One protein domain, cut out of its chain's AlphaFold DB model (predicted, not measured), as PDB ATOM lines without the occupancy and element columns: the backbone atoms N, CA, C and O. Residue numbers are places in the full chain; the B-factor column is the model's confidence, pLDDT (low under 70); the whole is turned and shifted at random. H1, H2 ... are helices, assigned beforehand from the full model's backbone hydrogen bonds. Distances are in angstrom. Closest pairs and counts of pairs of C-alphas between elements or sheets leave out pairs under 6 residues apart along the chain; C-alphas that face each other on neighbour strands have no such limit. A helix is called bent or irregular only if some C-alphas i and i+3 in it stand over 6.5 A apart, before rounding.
ATOM      1  N   SER A 224      40.949  60.355 342.503       68.38
ATOM      2  CA  SER A 224      39.574  59.972 342.154       68.38
ATOM      3  C   SER A 224      38.870  59.244 343.307       68.38
ATOM      4  O   SER A 224      37.716  59.529 343.613       68.38
ATOM      5  N   GLN A 225      39.586  58.385 344.045       68.25
ATOM      6  CA  GLN A 225      39.063  57.775 345.275       68.25
ATOM      7  C   GLN A 225      38.811  58.810 346.382       68.25
ATOM      8  O   GLN A 225      37.836  58.702 347.124       68.25
ATOM      9  N   ARG A 226      39.681  59.818 346.515       75.75
ATOM     10  CA  ARG A 226      39.511  60.908 347.484       75.75
ATOM     11  C   ARG A 226      38.335  61.804 347.104       75.75
ATOM     12  O   ARG A 226      37.525  62.096 347.975       75.75
ATOM     13  N   GLN A 227      38.190  62.160 345.827       82.00
ATOM     14  CA  GLN A 227      37.023  62.877 345.313       82.00
ATOM     15  C   GLN A 227      35.728  62.096 345.562       82.00
ATOM     16  O   GLN A 227      34.779  62.672 346.081       82.00
ATOM     17  N   ALA A 228      35.702  60.785 345.297       82.31
ATOM     18  CA  ALA A 228      34.538  59.944 345.585       82.31
ATOM     19  C   ALA A 228      34.164  59.967 347.079       82.31
ATOM     20  O   ALA A 228      33.009  60.205 347.427       82.31
ATOM     21  N   ARG A 229      35.148  59.839 347.982       86.00
ATOM     22  CA  ARG A 229      34.918  59.955 349.437       86.00
ATOM     23  C   ARG A 229      34.412  61.338 349.847       86.00
ATOM     24  O   ARG A 229      33.585  61.443 350.749       86.00
ATOM     25  N   LEU A 230      34.918  62.396 349.217       90.75
ATOM     26  CA  LEU A 230      34.461  63.762 349.468       90.75
ATOM     27  C   LEU A 230      33.033  63.983 348.951       90.75
ATOM     28  O   LEU A 230      32.248  64.628 349.640       90.75
ATOM     29  N   LEU A 231      32.662  63.406 347.805       90.50
ATOM     30  CA  LEU A 231      31.290  63.429 347.289       90.50
ATOM     31  C   LEU A 231      30.324  62.651 348.188       90.50
ATOM     32  O   LEU A 231      29.233  63.143 348.470       90.50
ATOM     33  N   ASP A 232      30.722  61.484 348.694       89.62
ATOM     34  CA  ASP A 232      29.920  60.723 349.660       89.62
ATOM     35  C   ASP A 232      29.736  61.497 350.970       89.62
ATOM     36  O   ASP A 232      28.632  61.566 351.518       89.62
ATOM     37  N   ARG A 233      30.799  62.158 351.445       92.00
ATOM     38  CA  ARG A 233      30.731  63.048 352.607       92.00
ATOM     39  C   ARG A 233      29.805  64.237 352.350       92.00
ATOM     40  O   ARG A 233      28.987  64.545 353.212       92.00
ATOM     41  N   LEU A 234      29.896  64.875 351.182       92.94
ATOM     42  CA  LEU A 234      29.007  65.971 350.789       92.94
ATOM     43  C   LEU A 234      27.550  65.503 350.772       92.94
ATOM     44  O   LEU A 234      26.695  66.143 351.371       92.94
ATOM     45  N   ARG A 235      27.275  64.342 350.170       91.75
ATOM     46  CA  ARG A 235      25.940  63.734 350.138       91.75
ATOM     47  C   ARG A 235      25.397  63.475 351.541       91.75
ATOM     48  O   ARG A 235      24.233  63.761 351.795       91.75
ATOM     49  N   SER A 236      26.233  62.977 352.453       89.31
ATOM     50  CA  SER A 236      25.850  62.769 353.852       89.31
ATOM     51  C   SER A 236      25.547  64.076 354.587       89.31
ATOM     52  O   SER A 236      24.667  64.078 355.441       89.31
ATOM     53  N   LEU A 237      26.268  65.162 354.291       88.62
ATOM     54  CA  LEU A 237      26.026  66.479 354.893       88.62
ATOM     55  C   LEU A 237      24.775  67.157 354.322       88.62
ATOM     56  O   LEU A 237      24.094  67.876 355.045       88.62
ATOM     57  N   CYS A 238      24.477  66.925 353.042       85.94
ATOM     58  CA  CYS A 238      23.302  67.467 352.360       85.94
ATOM     59  C   CYS A 238      22.026  66.639 352.576       85.94
ATOM     60  O   CYS A 238      20.942  67.079 352.193       85.94
ATOM     61  N   ALA A 239      22.133  65.432 353.138       83.19
ATOM     62  CA  ALA A 239      20.972  64.613 353.458       83.19
ATOM     63  C   ALA A 239      20.094  65.331 354.502       83.19
ATOM     64  O   ALA A 239      20.634  65.958 355.411       83.19
ATOM     65  N   PRO A 240      18.754  65.243 354.411       68.06
ATOM     66  CA  PRO A 240      17.862  65.919 355.345       68.06
ATOM     67  C   PRO A 240      18.071  65.382 356.765       68.06
ATOM     68  O   PRO A 240      17.666  64.270 357.103       68.06
ATOM     69  N   ILE A 241      18.712  66.191 357.601       54.75
ATOM     70  CA  ILE A 241      18.793  65.996 359.045       54.75
ATOM     71  C   ILE A 241      17.595  66.760 359.602       54.75
ATOM     72  O   ILE A 241      17.432  67.927 359.272       54.75
ATOM     73  N   GLY A 242      16.703  66.126 360.363       50.91
ATOM     74  CA  GLY A 242      15.496  66.801 360.857       50.91
ATOM     75  C   GLY A 242      15.823  68.121 361.574       50.91
ATOM     76  O   GLY A 242      16.438  68.094 362.637       50.91
ATOM     77  N   GLY A 243      15.413  69.251 360.984       60.06
ATOM     78  CA  GLY A 243      15.696  70.614 361.457       60.06
ATOM     79  C   GLY A 243      16.312  71.506 360.368       60.06
ATOM     80  O   GLY A 243      16.823  71.008 359.369       60.06
ATOM     81  N   GLU A 244      16.249  72.830 360.544       58.38
ATOM     82  CA  GLU A 244      16.945  73.773 359.655       58.38
ATOM     83  C   GLU A 244      18.474  73.603 359.790       58.38
ATOM     84  O   GLU A 244      18.982  73.429 360.907       58.38
ATOM     85  N   PRO A 245      19.235  73.622 358.680       65.50
ATOM     86  CA  PRO A 245      20.676  73.426 358.733       65.50
ATOM     87  C   PRO A 245      21.366  74.573 359.484       65.50
ATOM     88  O   PRO A 245      21.263  75.740 359.122       65.50
ATOM     89  N   THR A 246      22.098  74.224 360.543       76.69
ATOM     90  CA  THR A 246      22.848  75.187 361.371       76.69
ATOM     91  C   THR A 246      24.046  75.787 360.621       76.69
ATOM     92  O   THR A 246      24.617  75.149 359.736       76.69
ATOM     93  N   ASP A 247      24.531  76.960 361.044       78.25
ATOM     94  CA  ASP A 247      25.749  77.594 360.493       78.25
ATOM     95  C   ASP A 247      26.983  76.676 360.497       78.25
ATOM     96  O   ASP A 247      27.886  76.800 359.664       78.25
ATOM     97  N   VAL A 248      27.048  75.751 361.460       79.75
ATOM     98  CA  VAL A 248      28.121  74.755 361.566       79.75
ATOM     99  C   VAL A 248      28.012  73.717 360.446       79.75
ATOM    100  O   VAL A 248      29.028  73.365 359.843       79.75
ATOM    101  N   ALA A 249      26.795  73.262 360.130       82.50
ATOM    102  CA  ALA A 249      26.550  72.338 359.024       82.50
ATOM    103  C   ALA A 249      26.914  72.981 357.678       82.50
ATOM    104  O   ALA A 249      27.591  72.366 356.855       82.50
ATOM    105  N   TRP A 250      26.570  74.255 357.495       84.88
ATOM    106  CA  TRP A 250      26.907  75.008 356.290       84.88
ATOM    107  C   TRP A 250      28.405  75.207 356.083       84.88
ATOM    108  O   TRP A 250      28.910  74.986 354.982       84.88
ATOM    109  N   ARG A 251      29.147  75.533 357.146       85.69
ATOM    110  CA  ARG A 251      30.617  75.580 357.084       85.69
ATOM    111  C   ARG A 251      31.219  74.226 356.709       85.69
ATOM    112  O   ARG A 251      32.159  74.178 355.919       85.69
ATOM    113  N   ALA A 252      30.674  73.125 357.229       89.12
ATOM    114  CA  ALA A 252      31.130  71.788 356.859       89.12
ATOM    115  C   ALA A 252      30.882  71.480 355.372       89.12
ATOM    116  O   ALA A 252      31.771  70.941 354.716       89.12
ATOM    117  N   ILE A 253      29.719  71.866 354.833       90.50
ATOM    118  CA  ILE A 253      29.397  71.734 353.404       90.50
ATOM    119  C   ILE A 253      30.394  72.533 352.556       90.50
ATOM    120  O   ILE A 253      31.019  71.963 351.662       90.50
ATOM    121  N   PHE A 254      30.608  73.819 352.860       90.31
ATOM    122  CA  PHE A 254      31.537  74.659 352.097       90.31
ATOM    123  C   PHE A 254      32.978  74.154 352.135       90.31
ATOM    124  O   PHE A 254      33.651  74.172 351.108       90.31
ATOM    125  N   ASN A 255      33.446  73.644 353.274       91.62
ATOM    126  CA  ASN A 255      34.788  73.071 353.363       91.62
ATOM    127  C   ASN A 255      34.937  71.831 352.472       91.62
ATOM    128  O   ASN A 255      35.931  71.705 351.767       91.62
ATOM    129  N   VAL A 256      33.939  70.941 352.445       94.19
ATOM    130  CA  VAL A 256      33.977  69.757 351.569       94.19
ATOM    131  C   VAL A 256      33.924  70.151 350.092       94.19
ATOM    132  O   VAL A 256      34.625  69.554 349.276       94.19
ATOM    133  N   VAL A 257      33.133  71.168 349.739       92.94
ATOM    134  CA  VAL A 257      33.104  71.714 348.375       92.94
ATOM    135  C   VAL A 257      34.461  72.317 348.003       92.94
ATOM    136  O   VAL A 257      34.969  72.029 346.924       92.94
ATOM    137  N   GLU A 258      35.081  73.093 348.891       92.75
ATOM    138  CA  GLU A 258      36.414  73.662 348.663       92.75
ATOM    139  C   GLU A 258      37.466  72.566 348.449       92.75
ATOM    140  O   GLU A 258      38.245  72.633 347.500       92.75
ATOM    141  N   GLU A 259      37.444  71.518 349.278       91.12
ATOM    142  CA  GLU A 259      38.315  70.352 349.124       91.12
ATOM    143  C   GLU A 259      38.078  69.638 347.781       91.12
ATOM    144  O   GLU A 259      39.041  69.279 347.111       91.12
ATOM    145  N   LEU A 260      36.825  69.473 347.338       90.81
ATOM    146  CA  LEU A 260      36.506  68.873 346.034       90.81
ATOM    147  C   LEU A 260      37.093  69.672 344.867       90.81
ATOM    148  O   LEU A 260      37.686  69.085 343.958       90.81
ATOM    149  N   ILE A 261      36.954  71.000 344.894       87.19
ATOM    150  CA  ILE A 261      37.520  71.877 343.862       87.19
ATOM    151  C   ILE A 261      39.053  71.863 343.919       87.19
ATOM    152  O   ILE A 261      39.695  71.772 342.874       87.19
ATOM    153  N   GLY A 262      39.649  71.873 345.116       81.56
ATOM    154  CA  GLY A 262      41.098  71.737 345.303       81.56
ATOM    155  C   GLY A 262      41.646  70.404 344.784       81.56
ATOM    156  O   GLY A 262      42.721  70.350 344.188       81.56
ATOM    157  N   GLU A 263      40.863  69.332 344.905       81.50
ATOM    158  CA  GLU A 263      41.148  68.035 344.291       81.50
ATOM    159  C   GLU A 263      40.861  68.020 342.782       81.50
ATOM    160  O   GLU A 263      41.072  66.999 342.139       81.50
ATOM    161  N   GLY A 264      40.471  69.127 342.148       76.44
ATOM    162  CA  GLY A 264      40.313  69.264 340.694       76.44
ATOM    163  C   GLY A 264      38.922  68.950 340.149       76.44
ATOM    164  O   GLY A 264      38.773  68.835 338.934       76.44
ATOM    165  N   ALA A 265      37.904  68.810 341.002       81.81
ATOM    166  CA  ALA A 265      36.531  68.776 340.513       81.81
ATOM    167  C   ALA A 265      36.182  70.137 339.873       81.81
ATOM    168  O   ALA A 265      36.506  71.183 340.442       81.81
ATOM    169  N   PRO A 266      35.520  70.172 338.705       78.69
ATOM    170  CA  PRO A 266      35.133  71.436 338.098       78.69
ATOM    171  C   PRO A 266      34.042  72.117 338.944       78.69
ATOM    172  O   PRO A 266      33.111  71.440 339.388       78.69
ATOM    173  N   PRO A 267      34.059  73.457 339.097       77.75
ATOM    174  CA  PRO A 267      32.982  74.181 339.780       77.75
ATOM    175  C   PRO A 267      31.592  73.957 339.162       77.75
ATOM    176  O   PRO A 267      30.570  74.090 339.828       77.75
ATOM    177  N   SER A 268      31.546  73.578 337.884       76.19
ATOM    178  CA  SER A 268      30.327  73.251 337.140       76.19
ATOM    179  C   SER A 268      29.864  71.796 337.309       76.19
ATOM    180  O   SER A 268      28.906  71.386 336.638       76.19
ATOM    181  N   SER A 269      30.511  71.018 338.191       85.94
ATOM    182  CA  SER A 269      30.202  69.607 338.440       85.94
ATOM    183  C   SER A 269      28.707  69.395 338.664       85.94
ATOM    184  O   SER A 269      28.073  70.021 339.519       85.94
ATOM    185  N   ARG A 270      28.131  68.498 337.859       82.69
ATOM    186  CA  ARG A 270      26.706  68.170 337.914       82.69
ATOM    187  C   ARG A 270      26.327  67.546 339.254       82.69
ATOM    188  O   ARG A 270      25.295  67.915 339.797       82.69
ATOM    189  N   GLU A 271      27.158  66.654 339.773       84.69
ATOM    190  CA  GLU A 271      26.905  65.928 341.020       84.69
ATOM    191  C   GLU A 271      26.889  66.879 342.217       84.69
ATOM    192  O   GLU A 271      25.944  66.872 343.000       84.69
ATOM    193  N   VAL A 272      27.886  67.768 342.309       88.88
ATOM    194  CA  VAL A 272      27.937  68.807 343.351       88.88
ATOM    195  C   VAL A 272      26.717  69.722 343.244       88.88
ATOM    196  O   VAL A 272      26.051  69.997 344.239       88.88
ATOM    197  N   ARG A 273      26.373  70.152 342.025       86.31
ATOM    198  CA  ARG A 273      25.190  70.983 341.779       86.31
ATOM    199  C   ARG A 273      23.895  70.300 342.216       86.31
ATOM    200  O   ARG A 273      23.077  70.947 342.856       86.31
ATOM    201  N   GLU A 274      23.681  69.037 341.862       83.62
ATOM    202  CA  GLU A 274      22.462  68.298 342.215       83.62
ATOM    203  C   GLU A 274      22.299  68.124 343.731       83.62
ATOM    204  O   GLU A 274      21.173  68.163 344.216       83.62
ATOM    205  N   LEU A 275      23.404  68.002 344.475       88.31
ATOM    206  CA  LEU A 275      23.387  67.920 345.940       88.31
ATOM    207  C   LEU A 275      23.101  69.269 346.613       88.31
ATOM    208  O   LEU A 275      22.396  69.309 347.618       88.31
ATOM    209  N   LEU A 276      23.629  70.368 346.068       85.69
ATOM    210  CA  LEU A 276      23.471  71.704 346.654       85.69
ATOM    211  C   LEU A 276      22.170  72.404 346.245       85.69
ATOM    212  O   LEU A 276      21.651  73.209 347.012       85.69
ATOM    213  N   LEU A 277      21.633  72.108 345.055       80.12
ATOM    214  CA  LEU A 277      20.424  72.739 344.509       80.12
ATOM    215  C   LEU A 277      19.230  72.753 345.484       80.12
ATOM    216  O   LEU A 277      18.636  73.821 345.631       80.12
ATOM    217  N   PRO A 278      18.871  71.641 346.158       80.19
ATOM    218  CA  PRO A 278      17.733  71.613 347.081       80.19
ATOM    219  C   PRO A 278      17.916  72.491 348.318       80.19
ATOM    220  O   PRO A 278      16.932  72.899 348.917       80.19
ATOM    221  N   LEU A 279      19.164  72.765 348.699       77.25
ATOM    222  CA  LEU A 279      19.505  73.510 349.908       77.25
ATOM    223  C   LEU A 279      19.739  74.998 349.624       77.25
ATOM    224  O   LEU A 279      19.996  75.770 350.542       77.25
ATOM    225  N   LEU A 280      19.689  75.414 348.351       72.69
ATOM    226  CA  LEU A 280      20.013  76.783 347.962       72.69
ATOM    227  C   LEU A 280      19.168  77.809 348.700       72.69
ATOM    228  O   LEU A 280      19.696  78.862 349.029       72.69
ATOM    229  N   ASP A 281      17.887  77.548 348.942       64.12
ATOM    230  CA  ASP A 281      17.010  78.523 349.589       64.12
ATOM    231  C   ASP A 281      17.389  78.755 351.064       64.12
ATOM    232  O   ASP A 281      17.313  79.896 351.520       64.12
ATOM    233  N   ASP A 282      17.978  77.755 351.727       68.19
ATOM    234  CA  ASP A 282      18.328  77.753 353.160       68.19
ATOM    235  C   ASP A 282      19.789  78.159 353.458       68.19
ATOM    236  O   ASP A 282      20.243  78.126 354.601       68.19
ATOM    237  N   LEU A 283      20.560  78.515 352.429       67.38
ATOM    238  CA  LEU A 283      21.981  78.870 352.528       67.38
ATOM    239  C   LEU A 283      22.194  80.122 353.420       67.38
ATOM    240  O   LEU A 283      21.540  81.144 353.205       67.38
ATOM    241  N   PRO A 284      23.102  80.117 354.406       66.12
ATOM    242  CA  PRO A 284      23.207  81.213 355.358       66.12
ATOM    243  C   PRO A 284      23.713  82.475 354.660       66.12
ATOM    244  O   PRO A 284      24.370  82.412 353.615       66.12
ATOM    245  N   GLU A 285      23.446  83.629 355.267       54.88
ATOM    246  CA  GLU A 285      24.038  84.919 354.894       54.88
ATOM    247  C   GLU A 285      25.531  84.941 355.284       54.88
ATOM    248  O   GLU A 285      25.976  85.724 356.112       54.88
ATOM    249  N   ALA A 286      26.322  84.008 354.753       52.22
ATOM    250  CA  ALA A 286      27.735  83.901 355.073       52.22
ATOM    251  C   ALA A 286      28.538  84.897 354.227       52.22
ATOM    252  O   ALA A 286      28.673  84.732 353.014       52.22
ATOM    253  N   GLU A 287      29.123  85.898 354.887       52.81
ATOM    254  CA  GLU A 287      30.039  86.881 354.287       52.81
ATOM    255  C   GLU A 287      31.343  86.247 353.742       52.81
ATOM    256  O   GLU A 287      32.046  86.873 352.949       52.81
ATOM    257  N   GLU A 288      31.649  84.991 354.101       61.69
ATOM    258  CA  GLU A 288      32.940  84.332 353.845       61.69
ATOM    259  C   GLU A 288      32.804  82.905 353.279       61.69
ATOM    260  O   GLU A 288      33.387  81.945 353.787       61.69
ATOM    261  N   ALA A 289      32.034  82.720 352.205       71.94
ATOM    262  CA  ALA A 289      32.125  81.466 351.459       71.94
ATOM    263  C   ALA A 289      33.539  81.314 350.837       71.94
ATOM    264  O   ALA A 289      34.019  82.243 350.168       71.94
ATOM    265  N   PRO A 290      34.200  80.149 350.988       82.69
ATOM    266  CA  PRO A 290      35.481  79.865 350.348       82.69
ATOM    267  C   PRO A 290      35.458  80.098 348.821       82.69
ATOM    268  O   PRO A 290      34.395  80.001 348.196       82.69
ATOM    269  N   PRO A 291      36.594  80.453 348.187       79.81
ATOM    270  CA  PRO A 291      36.645  80.791 346.761       79.81
ATOM    271  C   PRO A 291      36.051  79.724 345.830       79.81
ATOM    272  O   PRO A 291      35.227  80.061 344.977       79.81
ATOM    273  N   GLY A 292      36.405  78.450 346.004       77.88
ATOM    274  CA  GLY A 292      35.863  77.338 345.221       77.88
ATOM    275  C   GLY A 292      34.359  77.158 345.424       77.88
ATOM    276  O   GLY A 292      33.620  76.994 344.451       77.88
ATOM    277  N   SER A 293      33.876  77.306 346.659       83.94
ATOM    278  CA  SER A 293      32.434  77.303 346.958       83.94
ATOM    279  C   SER A 293      31.676  78.423 346.234       83.94
ATOM    280  O   SER A 293      30.617  78.181 345.653       83.94
ATOM    281  N   ARG A 294      32.231  79.643 346.189       80.44
ATOM    282  CA  ARG A 294      31.636  80.769 345.442       80.44
ATOM    283  C   ARG A 294      31.567  80.497 343.942       80.44
ATOM    284  O   ARG A 294      30.565  80.830 343.306       80.44
ATOM    285  N   LEU A 295      32.604  79.876 343.378       77.25
ATOM    286  CA  LEU A 295      32.609  79.479 341.971       77.25
ATOM    287  C   LEU A 295      31.502  78.464 341.684       77.25
ATOM    288  O   LEU A 295      30.754  78.661 340.730       77.25
ATOM    289  N   VAL A 296      31.347  77.440 342.527       81.38
ATOM    290  CA  VAL A 296      30.273  76.445 342.391       81.38
ATOM    291  C   VAL A 296      28.903  77.112 342.427       81.38
ATOM    292  O   VAL A 296      28.111  76.918 341.510       81.38
ATOM    293  N   LEU A 297      28.627  77.959 343.422       79.38
ATOM    294  CA  LEU A 297      27.344  78.665 343.520       79.38
ATOM    295  C   LEU A 297      27.056  79.505 342.264       79.38
ATOM    296  O   LEU A 297      25.968  79.411 341.696       79.38
ATOM    297  N   ARG A 298      28.063  80.220 341.744       72.94
ATOM    298  CA  ARG A 298      27.961  80.982 340.488       72.94
ATOM    299  C   ARG A 298      27.625  80.098 339.280       72.94
ATOM    300  O   ARG A 298      26.873  80.518 338.398       72.94
ATOM    301  N   GLU A 299      28.194  78.896 339.201       74.50
ATOM    302  CA  GLU A 299      27.883  77.919 338.147       74.50
ATOM    303  C   GLU A 299      26.464  77.363 338.277       74.50
ATOM    304  O   GLU A 299      25.771  77.198 337.270       74.50
ATOM    305  N   ILE A 300      26.001  77.115 339.505       71.25
ATOM    306  CA  ILE A 300      24.623  76.691 339.764       71.25
ATOM    307  C   ILE A 300      23.643  77.778 339.309       71.25
ATOM    308  O   ILE A 300      22.659  77.471 338.635       71.25
ATOM    309  N   ASP A 301      23.936  79.053 339.571       62.56
ATOM    310  CA  ASP A 301      23.103  80.150 339.077       62.56
ATOM    311  C   ASP A 301      23.089  80.273 337.571       62.56
ATOM    312  O   ASP A 301      22.035  80.551 336.993       62.56
ATOM    313  N   ARG A 302      24.244  80.077 336.930       62.66
ATOM    314  CA  ARG A 302      24.322  80.072 335.471       62.66
ATOM    315  C   ARG A 302      23.471  78.952 334.902       62.66
ATOM    316  O   ARG A 302      22.672  79.201 334.009       62.66
ATOM    317  N   TYR A 303      23.586  77.759 335.473       65.44
ATOM    318  CA  TYR A 303      22.777  76.611 335.100       65.44
ATOM    319  C   TYR A 303      21.274  76.887 335.251       65.44
ATOM    320  O   TYR A 303      20.513  76.638 334.314       65.44
ATOM    321  N   LEU A 304      20.846  77.460 336.382       60.72
ATOM    322  CA  LEU A 304      19.454  77.857 336.613       60.72
ATOM    323  C   LEU A 304      18.986  78.968 335.662       60.72
ATOM    324  O   LEU A 304      17.810  79.013 335.322       60.72
ATOM    325  N   ALA A 305      19.881  79.855 335.224       55.44
ATOM    326  CA  ALA A 305      19.566  80.891 334.241       55.44
ATOM    327  C   ALA A 305      19.433  80.335 332.811       55.44
ATOM    328  O   ALA A 305      18.667  80.882 332.021       55.44
ATOM    329  N   THR A 306      20.166  79.267 332.479       49.81
ATOM    330  CA  THR A 306      20.137  78.614 331.156       49.81
ATOM    331  C   THR A 306      19.073  77.531 331.017       49.81
ATOM    332  O   THR A 306      18.690  77.193 329.899       49.81
ATOM    333  N   ARG A 307      18.579  76.968 332.125       48.94
ATOM    334  CA  ARG A 307      17.439  76.055 332.069       48.94
ATOM    335  C   ARG A 307      16.171  76.854 331.796       48.94
ATOM    336  O   ARG A 307      15.711  77.602 332.651       48.94
TER     337      ARG A 307
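AT A GLANCE: This is residues 224 to 307 of the 437 residues of an uncharacterized protein of Paludisphaera borealis (UniProt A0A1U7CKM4). Three helices lie side by side at shallow tilts, their centres making a triangle: H1 and H2 form a helical hairpin, and H3 runs the same way as H1 and opposite to H2. H4 starts beside H2 and crosses H2 and H3 at about a right angle, on the side away from H1. The printed part has 84 residues with four named helices, H1 to H4 in chain order, and no named strand: all helix. It is compact, with a radius of gyration of the C-alphas of 12.1 A, and rounded, spanning 32 by 31 by 23 A.

IN THESE COORDINATES: H2, residues 247 to 262, measures 22.4 A from first to last C-alpha, and H4, residues 291 to 306, measures 22.8 A, ending at C-alpha 306 (20.137, 78.614, 331.156). H1, residues 224 to 238, is 20.6 A long and begins at C-alpha 224 (39.574, 59.972, 342.154). H3, residues 270 to 282, is 19.9 A long and irregular: C-alphas 278 and 281 are 7.4 A apart.

HOW THE PARTS SIT: H2 touches H1 at a shallow tilt of 20 degrees, opposite ways; their closest C-alphas, Leu 260 and Gln 227, are 6.1 A apart. H4 touches H2 with residues 291 to 293 alone, about perpendicular at 89 degrees, the closest C-alphas being Gly 292 and Glu 258 at 5.1 A. H1 touches H3, the same way at a shallow tilt of 23 degrees; the closest C-alphas are Cys 238 and Leu 275, 6.4 A apart. H2 and H3 are close but not clearly touching, with closest C-alphas Val 257 and Val 272 at 7.8 A. H3, with residues 273 to 277 alone, and H4, with 296 to 300 alone, only just touch, with 3 pairs of C-alphas within 8 A; Arg 273 and Ile 300 are closest at 6.1 A. H1 and H4 are apart. In H1, H2 and H4 every O i to N i+4 pair is within hydrogen-bond range; in H3, 5 of 9 are.

THE WHOLE: The farthest C-alphas, Ser 224 and Gly 243, are 32.5 A apart. The printed part has no cut, and its three links are short. Mean pLDDT of the printed part is 77.3; residues 224 to 225, 240 to 245, 281 to 288 and 301 to 307 are under 70.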